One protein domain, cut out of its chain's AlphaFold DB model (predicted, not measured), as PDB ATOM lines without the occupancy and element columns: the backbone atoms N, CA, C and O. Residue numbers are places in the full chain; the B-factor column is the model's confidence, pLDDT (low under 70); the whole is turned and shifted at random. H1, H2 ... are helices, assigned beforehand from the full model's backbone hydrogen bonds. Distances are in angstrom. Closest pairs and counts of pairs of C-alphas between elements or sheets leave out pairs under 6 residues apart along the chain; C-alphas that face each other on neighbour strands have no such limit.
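What this domain is: This is residues 147 to 226 of the 486 residues of an uncharacterized protein of Tigriopus californicus (UniProt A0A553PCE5). Three short helices, H1, H2 and H3, cross one another in a small cluster, and H4 lies off at one end of the long axis, with the loop of residues 176 to 189 reaching toward the other end. The 80 printed residues hold four named helices, H1 to H4 in order, and no named strand: all helix, compact, radius of gyration of the C-alphas 13.0 A, spans 40 by 21 by 21 A.

How they stand to each other: H1, residues 152 to 163, touches H2, residues 168 to 175, with residues 158 to 162 alone, at a steep tilt of 59 degrees, opposite ways; the closest C-alphas, Leu 161 and Val 171, are 7.0 A apart. H3, residues 190 to 200, touches H1, about perpendicular at 75 degrees, closest C-alphas Ala 159 and Ile 196, 6.5 A. H3 also touches H2 at 74 degrees, about perpendicular, closest C-alphas Pro 168 and Ile 193, 6.5 A. H4, residues 211 to 220, is apart from H1, H2 and H3. Every O i to N i+4 pair in the four helices is within hydrogen-bond range.

Where its parts are: H1, 16.3 A long, begins at C-alpha 152 (-8.692, -10.842, 17.024). H2 measures 10.0 A, H3 15.3 A. H4, 14.2 A, ends at C-alpha 220 (-1.111, -32.218, -2.417).

The domain as a whole: The printed part has no cut. The link H2 to H3 is long. The farthest C-alphas, Asp 184 and Pro 222, are 40.6 A apart. Ten residues, among them 221 to 226, are under pLDDT 70.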
ATOM      1  N   ASN A 147      -4.797   3.389  12.266       74.69
ATOM      2  CA  ASN A 147      -4.036   3.188  13.505       74.69
ATOM      3  C   ASN A 147      -4.748   2.263  14.503       74.69
ATOM      4  O   ASN A 147      -4.163   1.887  15.524       74.69
ATOM      5  N   ILE A 148      -5.995   1.885  14.225       83.12
ATOM      6  CA  ILE A 148      -6.725   0.914  15.029       83.12
ATOM      7  C   ILE A 148      -6.093  -0.467  14.793       83.12
ATOM      8  O   ILE A 148      -5.630  -0.802  13.699       83.12
ATOM      9  N   ARG A 149      -5.967  -1.264  15.857       87.31
ATOM     10  CA  ARG A 149      -5.513  -2.654  15.729       87.31
ATOM     11  C   ARG A 149      -6.653  -3.473  15.136       87.31
ATOM     12  O   ARG A 149      -7.782  -3.315  15.580       87.31
ATOM     13  N   LEU A 150      -6.342  -4.378  14.205       91.81
ATOM     14  CA  LEU A 150      -7.312  -5.387  13.781       91.81
ATOM     15  C   LEU A 150      -7.812  -6.167  14.999       91.81
ATOM     16  O   LEU A 150      -6.997  -6.530  15.866       91.81
ATOM     17  N   SER A 151      -9.121  -6.413  15.040       91.19
ATOM     18  CA  SER A 151      -9.733  -7.293  16.029       91.19
ATOM     19  C   SER A 151      -9.149  -8.702  15.908       91.19
ATOM     20  O   SER A 151      -8.624  -9.095  14.862       91.19
ATOM     21  N   THR A 152      -9.192  -9.461  17.002       90.12
ATOM     22  CA  THR A 152      -8.692 -10.842  17.024       90.12
ATOM     23  C   THR A 152      -9.465 -11.715  16.036       90.12
ATOM     24  O   THR A 152      -8.846 -12.368  15.208       90.12
ATOM     25  N   SER A 153     -10.795 -11.594  16.001       88.88
ATOM     26  CA  SER A 153     -11.652 -12.333  15.065       88.88
ATOM     27  C   SER A 153     -11.291 -12.098  13.595       88.88
ATOM     28  O   SER A 153     -11.202 -13.052  12.826       88.88
ATOM     29  N   ILE A 154     -11.018 -10.849  13.194       93.00
ATOM     30  CA  ILE A 154     -10.602 -10.541  11.818       93.00
ATOM     31  C   ILE A 154      -9.232 -11.148  11.520       93.00
ATOM     32  O   ILE A 154      -9.030 -11.678  10.427       93.00
ATOM     33  N   LYS A 155      -8.283 -11.099  12.465       94.50
ATOM     34  CA  LYS A 155      -6.959 -11.710  12.272       94.50
ATOM     35  C   LYS A 155      -7.053 -13.215  12.090       94.50
ATOM     36  O   LYS A 155      -6.432 -13.723  11.165       94.50
ATOM     37  N   ASP A 156      -7.829 -13.888  12.931       90.88
ATOM     38  CA  ASP A 156      -7.980 -15.342  12.897       90.88
ATOM     39  C   ASP A 156      -8.686 -15.775  11.610       90.88
ATOM     40  O   ASP A 156      -8.220 -16.675  10.913       90.88
ATOM     41  N   ARG A 157      -9.739 -15.050  11.205       91.06
ATOM     42  CA  ARG A 157     -10.421 -15.271   9.923       91.06
ATOM     43  C   ARG A 157      -9.483 -15.061   8.734       91.06
ATOM     44  O   ARG A 157      -9.425 -15.896   7.838       91.06
ATOM     45  N   THR A 158      -8.716 -13.973   8.738       94.25
ATOM     46  CA  THR A 158      -7.715 -13.687   7.697       94.25
ATOM     47  C   THR A 158      -6.655 -14.787   7.643       94.25
ATOM     48  O   THR A 158      -6.279 -15.230   6.564       94.25
ATOM     49  N   ALA A 159      -6.180 -15.243   8.804       93.75
ATOM     50  CA  ALA A 159      -5.197 -16.309   8.909       93.75
ATOM     51  C   ALA A 159      -5.719 -17.623   8.318       93.75
ATOM     52  O   ALA A 159      -5.007 -18.255   7.538       93.75
ATOM     53  N   ALA A 160      -6.963 -17.994   8.627       89.06
ATOM     54  CA  ALA A 160      -7.604 -19.178   8.068       89.06
ATOM     55  C   ALA A 160      -7.697 -19.104   6.535       89.06
ATOM     56  O   ALA A 160      -7.249 -20.021   5.855       89.06
ATOM     57  N   LEU A 161      -8.177 -17.984   5.979       89.50
ATOM     58  CA  LEU A 161      -8.300 -17.803   4.524       89.50
ATOM     59  C   LEU A 161      -6.944 -17.900   3.805       89.50
ATOM     60  O   LEU A 161      -6.834 -18.553   2.769       89.50
ATOM     61  N   LEU A 162      -5.900 -17.288   4.373       91.50
ATOM     62  CA  LEU A 162      -4.544 -17.358   3.821       91.50
ATOM     63  C   LEU A 162      -3.963 -18.773   3.890       91.50
ATOM     64  O   LEU A 162      -3.266 -19.194   2.970       91.50
ATOM     65  N   THR A 163      -4.247 -19.504   4.970       86.81
ATOM     66  CA  THR A 163      -3.801 -20.897   5.142       86.81
ATOM     67  C   THR A 163      -4.487 -21.823   4.138       86.81
ATOM     68  O   THR A 163      -3.865 -22.756   3.649       86.81
ATOM     69  N   SER A 164      -5.721 -21.503   3.740       82.38
ATOM     70  CA  SER A 164      -6.458 -22.190   2.670       82.38
ATOM     71  C   SER A 164      -6.000 -21.827   1.249       82.38
ATOM     72  O   SER A 164      -6.582 -22.312   0.284       82.38
ATOM     73  N   GLY A 165      -4.985 -20.970   1.088       86.00
ATOM     74  CA  GLY A 165      -4.424 -20.623  -0.223       86.00
ATOM     75  C   GLY A 165      -5.155 -19.515  -0.975       86.00
ATOM     76  O   GLY A 165      -4.872 -19.300  -2.154       86.00
ATOM     77  N   ILE A 166      -6.062 -18.795  -0.310       86.62
ATOM     78  CA  ILE A 166      -6.797 -17.678  -0.911       86.62
ATOM     79  C   ILE A 166      -5.888 -16.453  -1.014       86.62
ATOM     80  O   ILE A 166      -5.098 -16.161  -0.107       86.62
ATOM     81  N   THR A 167      -6.006 -15.718  -2.123       90.81
ATOM     82  CA  THR A 167      -5.141 -14.567  -2.380       90.81
ATOM     83  C   THR A 167      -5.442 -13.359  -1.503       90.81
ATOM     84  O   THR A 167      -6.607 -13.111  -1.200       90.81
ATOM     85  N   PRO A 168      -4.424 -12.583  -1.064       93.81
ATOM     86  CA  PRO A 168      -4.631 -11.335  -0.331       93.81
ATOM     87  C   PRO A 168      -5.658 -10.412  -0.986       93.81
ATOM     88  O   PRO A 168      -6.473  -9.824  -0.282       93.81
ATOM     89  N   GLU A 169      -5.620 -10.322  -2.312       93.12
ATOM     90  CA  GLU A 169      -6.536  -9.554  -3.146       93.12
ATOM     91  C   GLU A 169      -7.981 -10.002  -2.897       93.12
ATOM     92  O   GLU A 169      -8.825  -9.211  -2.481       93.12
ATOM     93  N   VAL A 170      -8.247 -11.303  -3.029       90.38
ATOM     94  CA  VAL A 170      -9.582 -11.872  -2.824       90.38
ATOM     95  C   VAL A 170     -10.016 -11.830  -1.357       90.38
ATOM     96  O   VAL A 170     -11.193 -11.603  -1.075       90.38
ATOM     97  N   VAL A 171      -9.089 -11.987  -0.408       92.19
ATOM     98  CA  VAL A 171      -9.376 -11.838   1.026       92.19
ATOM     99  C   VAL A 171      -9.894 -10.432   1.339       92.19
ATOM    100  O   VAL A 171     -10.890 -10.312   2.051       92.19
ATOM    101  N   ILE A 172      -9.261  -9.385   0.804       93.50
ATOM    102  CA  ILE A 172      -9.717  -8.000   0.999       93.50
ATOM    103  C   ILE A 172     -11.041  -7.778   0.274       93.50
ATOM    104  O   ILE A 172     -11.997  -7.327   0.896       93.50
ATOM    105  N   ASP A 173     -11.106  -8.119  -1.010       90.50
ATOM    106  CA  ASP A 173     -12.211  -7.694  -1.870       90.50
ATOM    107  C   ASP A 173     -13.502  -8.476  -1.607       90.50
ATOM    108  O   ASP A 173     -14.588  -7.906  -1.692       90.50
ATOM    109  N   LYS A 174     -13.418  -9.771  -1.271       87.94
ATOM    110  CA  LYS A 174     -14.606 -10.628  -1.105       87.94
ATOM    111  C   LYS A 174     -14.958 -10.935   0.341       87.94
ATOM    112  O   LYS A 174     -16.134 -11.029   0.663       87.94
ATOM    113  N   TYR A 175     -13.967 -11.135   1.208       87.38
ATOM    114  CA  TYR A 175     -14.218 -11.660   2.559       87.38
ATOM    115  C   TYR A 175     -14.152 -10.600   3.657       87.38
ATOM    116  O   TYR A 175     -14.762 -10.773   4.714       87.38
ATOM    117  N   LEU A 176     -13.383  -9.537   3.427       89.75
ATOM    118  CA  LEU A 176     -13.145  -8.443   4.370       89.75
ATOM    119  C   LEU A 176     -13.490  -7.088   3.742       89.75
ATOM    120  O   LEU A 176     -12.955  -6.054   4.157       89.75
ATOM    121  N   SER A 177     -14.379  -7.112   2.747       84.81
ATOM    122  CA  SER A 177     -14.862  -5.921   2.065       84.81
ATOM    123  C   SER A 177     -15.529  -4.988   3.069       84.81
ATOM    124  O   SER A 177     -16.238  -5.422   3.977       84.81
ATOM    125  N   THR A 178     -15.314  -3.684   2.902       75.56
ATOM    126  CA  THR A 178     -15.772  -2.643   3.839       75.56
ATOM    127  C   THR A 178     -17.282  -2.607   4.060       75.56
ATOM    128  O   THR A 178     -17.714  -2.009   5.035       75.56
ATOM    129  N   ASN A 179     -18.073  -3.231   3.187       70.12
ATOM    130  CA  ASN A 179     -19.533  -3.231   3.282       70.12
ATOM    131  C   ASN A 179     -20.069  -4.153   4.387       70.12
ATOM    132  O   ASN A 179     -21.120  -3.862   4.944       70.12
ATOM    133  N   ASP A 180     -19.341  -5.221   4.724       70.56
ATOM    134  CA  ASP A 180     -19.783  -6.218   5.714       70.56
ATOM    135  C   ASP A 180     -19.145  -6.007   7.092       70.56
ATOM    136  O   ASP A 180     -19.420  -6.737   8.046       70.56
ATOM    137  N   MET A 181     -18.232  -5.043   7.190       78.44
ATOM    138  CA  MET A 181     -17.513  -4.742   8.416       78.44
ATOM    139  C   MET A 181     -18.229  -3.635   9.182       78.44
ATOM    140  O   MET A 181     -18.742  -2.684   8.598       78.44
ATOM    141  N   ASP A 182     -18.224  -3.761  10.509       83.31
ATOM    142  CA  ASP A 182     -18.670  -2.712  11.426       83.31
ATOM    143  C   ASP A 182     -18.036  -1.365  11.004       83.31
ATOM    144  O   ASP A 182     -16.809  -1.327  10.826       83.31
ATOM    145  N   PRO A 183     -18.822  -0.288  10.797       83.50
ATOM    146  CA  PRO A 183     -18.308   1.014  10.366       83.50
ATOM    147  C   PRO A 183     -17.224   1.575  11.296       83.50
ATOM    148  O   PRO A 183     -16.374   2.344  10.845       83.50
ATOM    149  N   ASP A 184     -17.201   1.146  12.562       82.25
ATOM    150  CA  ASP A 184     -16.197   1.550  13.548       82.25
ATOM    151  C   ASP A 184     -14.938   0.661  13.537       82.25
ATOM    152  O   ASP A 184     -13.932   0.941  14.207       82.25
ATOM    153  N   SER A 185     -14.949  -0.422  12.760       84.38
ATOM    154  CA  SER A 185     -13.829  -1.349  12.663       84.38
ATOM    155  C   SER A 185     -12.733  -0.860  11.712       84.38
ATOM    156  O   SER A 185     -12.930  -0.102  10.762       84.38
ATOM    157  N   LYS A 186     -11.500  -1.303  11.982       88.75
ATOM    158  CA  LYS A 186     -10.345  -0.975  11.145       88.75
ATOM    159  C   LYS A 186     -10.499  -1.647   9.771       88.75
ATOM    160  O   LYS A 186     -10.475  -2.879   9.743       88.75
ATOM    161  N   PRO A 187     -10.508  -0.905   8.647       91.50
ATOM    162  CA  PRO A 187     -10.469  -1.534   7.334       91.50
ATOM    163  C   PRO A 187      -9.179  -2.346   7.191       91.50
ATOM    164  O   PRO A 187      -8.085  -1.888   7.557       91.50
ATOM    165  N   VAL A 188      -9.312  -3.570   6.685       93.62
ATOM    166  CA  VAL A 188      -8.184  -4.482   6.495       93.62
ATOM    167  C   VAL A 188      -7.386  -4.023   5.285       93.62
ATOM    168  O   VAL A 188      -7.916  -3.873   4.191       93.62
ATOM    169  N   THR A 189      -6.091  -3.778   5.477       93.69
ATOM    170  CA  THR A 189      -5.200  -3.354   4.388       93.69
ATOM    171  C   THR A 189      -4.282  -4.491   3.951       93.69
ATOM    172  O   THR A 189      -3.956  -5.378   4.744       93.69
ATOM    173  N   TYR A 190      -3.744  -4.413   2.729       94.25
ATOM    174  CA  TYR A 190      -2.696  -5.330   2.251       94.25
ATOM    175  C   TYR A 190      -1.519  -5.462   3.222       94.25
ATOM    176  O   TYR A 190      -0.954  -6.542   3.392       94.25
ATOM    177  N   HIS A 191      -1.147  -4.370   3.896       94.06
ATOM    178  CA  HIS A 191      -0.052  -4.386   4.864       94.06
ATOM    179  C   HIS A 191      -0.375  -5.221   6.105       94.06
ATOM    180  O   HIS A 191       0.521  -5.829   6.695       94.06
ATOM    181  N   ASP A 192      -1.644  -5.264   6.508       94.62
ATOM    182  CA  ASP A 192      -2.086  -6.105   7.613       94.62
ATOM    183  C   ASP A 192      -2.056  -7.585   7.225       94.62
ATOM    184  O   ASP A 192      -1.474  -8.386   7.957       94.62
ATOM    185  N   ILE A 193      -2.571  -7.931   6.041       94.81
ATOM    186  CA  ILE A 193      -2.512  -9.296   5.499       94.81
ATOM    187  C   ILE A 193      -1.068  -9.765   5.339       94.81
ATOM    188  O   ILE A 193      -0.725 -10.863   5.770       94.81
ATOM    189  N   TYR A 194      -0.184  -8.915   4.814       93.62
ATOM    190  CA  TYR A 194       1.241  -9.225   4.706       93.62
ATOM    191  C   TYR A 194       1.865  -9.551   6.071       93.62
ATOM    192  O   TYR A 194       2.654 -10.490   6.192       93.62
ATOM    193  N   ARG A 195       1.512  -8.796   7.120       93.44
ATOM    194  CA  ARG A 195       1.989  -9.059   8.486       93.44
ATOM    195  C   ARG A 195       1.457 -10.377   9.036       93.44
ATOM    196  O   ARG A 195       2.245 -11.103   9.633       93.44
ATOM    197  N   ILE A 196       0.176 -10.678   8.817       95.00
ATOM    198  CA  ILE A 196      -0.461 -11.932   9.250       95.00
ATOM    199  C   ILE A 196       0.185 -13.122   8.535       95.00
ATOM    200  O   ILE A 196       0.684 -14.037   9.186       95.00
ATOM    201  N   LYS A 197       0.305 -13.062   7.205       92.38
ATOM    202  CA  LYS A 197       1.013 -14.066   6.403       92.38
ATOM    203  C   LYS A 197       2.428 -14.309   6.926       92.38
ATOM    204  O   LYS A 197       2.844 -15.447   7.114       92.38
ATOM    205  N   LYS A 198       3.165 -13.225   7.190       92.56
ATOM    206  CA  LYS A 198       4.530 -13.306   7.710       92.56
ATOM    207  C   LYS A 198       4.592 -13.936   9.102       92.56
ATOM    208  O   LYS A 198       5.569 -14.614   9.384       92.56
ATOM    209  N   SER A 199       3.602 -13.711   9.968       92.81
ATOM    210  CA  SER A 199       3.560 -14.361  11.284       92.81
ATOM    211  C   SER A 199       3.211 -15.845  11.222       92.81
ATOM    212  O   SER A 199       3.636 -16.582  12.101       92.81
ATOM    213  N   LEU A 200       2.475 -16.279  10.196       89.25
ATOM    214  CA  LEU A 200       2.072 -17.676  10.023       89.25
ATOM    215  C   LEU A 200       3.155 -18.547   9.372       89.25
ATOM    216  O   LEU A 200       2.994 -19.758   9.323       89.25
ATOM    217  N   ASN A 201       4.246 -17.956   8.865       89.50
ATOM    218  CA  ASN A 201       5.299 -18.674   8.135       89.50
ATOM    219  C   ASN A 201       4.743 -19.607   7.040       89.50
ATOM    220  O   ASN A 201       5.248 -20.713   6.866       89.50
ATOM    221  N   LEU A 202       3.706 -19.165   6.314       82.12
ATOM    222  CA  LEU A 202       3.100 -19.935   5.222       82.12
ATOM    223  C   LEU A 202       4.120 -20.106   4.085       82.12
ATOM    224  O   LEU A 202       4.232 -19.264   3.187       82.12
ATOM    225  N   ASN A 203       4.901 -21.178   4.175       72.00
ATOM    226  CA  ASN A 203       5.820 -21.649   3.152       72.00
ATOM    227  C   ASN A 203       4.994 -22.371   2.078       72.00
ATOM    228  O   ASN A 203       4.066 -23.097   2.407       72.00
ATOM    229  N   GLY A 204       5.291 -22.148   0.797       66.44
ATOM    230  CA  GLY A 204       4.560 -22.781  -0.314       66.44
ATOM    231  C   GLY A 204       3.396 -21.965  -0.882       66.44
ATOM    232  O   GLY A 204       2.958 -22.237  -1.993       66.44
ATOM    233  N   TYR A 205       2.958 -20.903  -0.200       72.75
ATOM    234  CA  TYR A 205       2.023 -19.947  -0.789       72.75
ATOM    235  C   TYR A 205       2.751 -19.061  -1.821       72.75
ATOM    236  O   TYR A 205       3.529 -18.166  -1.451       72.75
ATOM    237  N   ASP A 206       2.482 -19.274  -3.111       82.00
ATOM    238  CA  ASP A 206       2.981 -18.419  -4.187       82.00
ATOM    239  C   ASP A 206       1.946 -17.340  -4.521       82.00
ATOM    240  O   ASP A 206       0.906 -17.579  -5.124       82.00
ATOM    241  N   TRP A 207       2.252 -16.100  -4.147       76.50
ATOM    242  CA  TRP A 207       1.378 -14.955  -4.415       76.50
ATOM    243  C   TRP A 207       1.253 -14.620  -5.904       76.50
ATOM    244  O   TRP A 207       0.381 -13.843  -6.272       76.50
ATOM    245  N   LYS A 208       2.133 -15.168  -6.747       82.94
ATOM    246  CA  LYS A 208       2.044 -15.041  -8.203       82.94
ATOM    247  C   LYS A 208       1.280 -16.193  -8.844       82.94
ATOM    248  O   LYS A 208       0.914 -16.089 -10.012       82.94
ATOM    249  N   ALA A 209       1.091 -17.296  -8.125       81.56
ATOM    250  CA  ALA A 209       0.315 -18.415  -8.618       81.56
ATOM    251  C   ALA A 209      -1.177 -18.080  -8.557       81.56
ATOM    252  O   ALA A 209      -1.634 -17.336  -7.690       81.56
ATOM    253  N   SER A 210      -1.938 -18.647  -9.493       80.50
ATOM    254  CA  SER A 210      -3.394 -18.580  -9.436       80.50
ATOM    255  C   SER A 210      -3.908 -19.260  -8.169       80.50
ATOM    256  O   SER A 210      -3.277 -20.176  -7.636       80.50
ATOM    257  N   GLU A 211      -5.092 -18.856  -7.717       69.00
ATOM    258  CA  GLU A 211      -5.763 -19.467  -6.564       69.00
ATOM    259  C   GLU A 211      -5.901 -20.975  -6.737       69.00
ATOM    260  O   GLU A 211      -5.543 -21.732  -5.846       69.00
ATOM    261  N   VAL A 212      -6.295 -21.417  -7.936       70.19
ATOM    262  CA  VAL A 212      -6.389 -22.839  -8.290       70.19
ATOM    263  C   VAL A 212      -5.064 -23.556  -8.063       70.19
ATOM    264  O   VAL A 212      -5.045 -24.641  -7.488       70.19
ATOM    265  N   ARG A 213      -3.941 -22.960  -8.476       76.38
ATOM    266  CA  ARG A 213      -2.621 -23.564  -8.294       76.38
ATOM    267  C   ARG A 213      -2.194 -23.567  -6.827       76.38
ATOM    268  O   ARG A 213      -1.621 -24.561  -6.391       76.38
ATOM    269  N   ASN A 214      -2.481 -22.507  -6.075       74.81
ATOM    270  CA  ASN A 214      -2.199 -22.450  -4.638       74.81
ATOM    271  C   ASN A 214      -3.008 -23.498  -3.870       74.81
ATOM    272  O   ASN A 214      -2.432 -24.275  -3.117       74.81
ATOM    273  N   VAL A 215      -4.312 -23.582  -4.131       68.94
ATOM    274  CA  VAL A 215      -5.201 -24.583  -3.533       68.94
ATOM    275  C   VAL A 215      -4.775 -25.992  -3.937       68.94
ATOM    276  O   VAL A 215      -4.636 -26.846  -3.074       68.94
ATOM    277  N   SER A 216      -4.475 -26.239  -5.215       72.56
ATOM    278  CA  SER A 216      -3.998 -27.557  -5.666       72.56
ATOM    279  C   SER A 216      -2.679 -27.945  -5.000       72.56
ATOM    280  O   SER A 216      -2.502 -29.093  -4.615       72.56
ATOM    281  N   SER A 217      -1.759 -26.990  -4.827       74.31
ATOM    282  CA  SER A 217      -0.482 -27.241  -4.148       74.31
ATOM    283  C   SER A 217      -0.685 -27.554  -2.665       74.31
ATOM    284  O   SER A 217       0.006 -28.415  -2.136       74.31
ATOM    285  N   LEU A 218      -1.653 -26.898  -2.016       70.81
ATOM    286  CA  LEU A 218      -2.044 -27.201  -0.640       70.81
ATOM    287  C   LEU A 218      -2.711 -28.572  -0.527       70.81
ATOM    288  O   LEU A 218      -2.370 -29.325   0.366       70.81
ATOM    289  N   LEU A 219      -3.601 -28.939  -1.449       65.38
ATOM    290  CA  LEU A 219      -4.274 -30.244  -1.433       65.38
ATOM    291  C   LEU A 219      -3.315 -31.428  -1.626       65.38
ATOM    292  O   LEU A 219      -3.623 -32.535  -1.193       65.38
ATOM    293  N   VAL A 220      -2.173 -31.209  -2.281       74.06
ATOM    294  CA  VAL A 220      -1.111 -32.218  -2.417       74.06
ATOM    295  C   VAL A 220      -0.267 -32.325  -1.142       74.06
ATOM    296  O   VAL A 220       0.369 -33.355  -0.923       74.06
ATOM    297  N   ASP A 221      -0.246 -31.292  -0.297       69.75
ATOM    298  CA  ASP A 221       0.490 -31.321   0.962       69.75
ATOM    299  C   ASP A 221      -0.219 -32.268   1.953       69.75
ATOM    300  O   ASP A 221      -1.345 -31.990   2.368       69.75
ATOM    301  N   PRO A 222       0.414 -33.378   2.381       66.81
ATOM    302  CA  PRO A 222      -0.197 -34.324   3.315       66.81
ATOM    303  C   PRO A 222      -0.460 -33.712   4.701       66.81
ATOM    304  O   PRO A 222      -1.191 -34.292   5.500       66.81
ATOM    305  N   SER A 223       0.132 -32.552   5.007       63.09
ATOM    306  CA  SER A 223      -0.149 -31.791   6.224       63.09
ATOM    307  C   SER A 223      -1.343 -30.841   6.087       63.09
ATOM    308  O   SER A 223      -1.773 -30.255   7.082       63.09
ATOM    309  N   PHE A 224      -1.928 -30.697   4.896       61.31
ATOM    310  CA  PHE A 224      -3.082 -29.834   4.690       61.31
ATOM    311  C   PHE A 224      -4.361 -30.482   5.217       61.31
ATOM    312  O   PHE A 224      -4.806 -31.530   4.759       61.31
ATOM    313  N   HIS A 225      -4.970 -29.820   6.193       52.94
ATOM    314  CA  HIS A 225      -6.257 -30.196   6.755       52.94
ATOM    315  C   HIS A 225      -7.249 -29.154   6.235       52.94
ATOM    316  O   HIS A 225      -7.100 -27.965   6.516       52.94
ATOM    317  N   GLY A 226      -8.196 -29.576   5.394       52.50
ATOM    318  CA  GLY A 226      -9.147 -28.669   4.750       52.50
ATOM    319  C   GLY A 226      -9.992 -27.863   5.745       52.50
ATOM    320  O   GLY A 226     -10.043 -28.142   6.941       52.50
TER     321      GLY A 226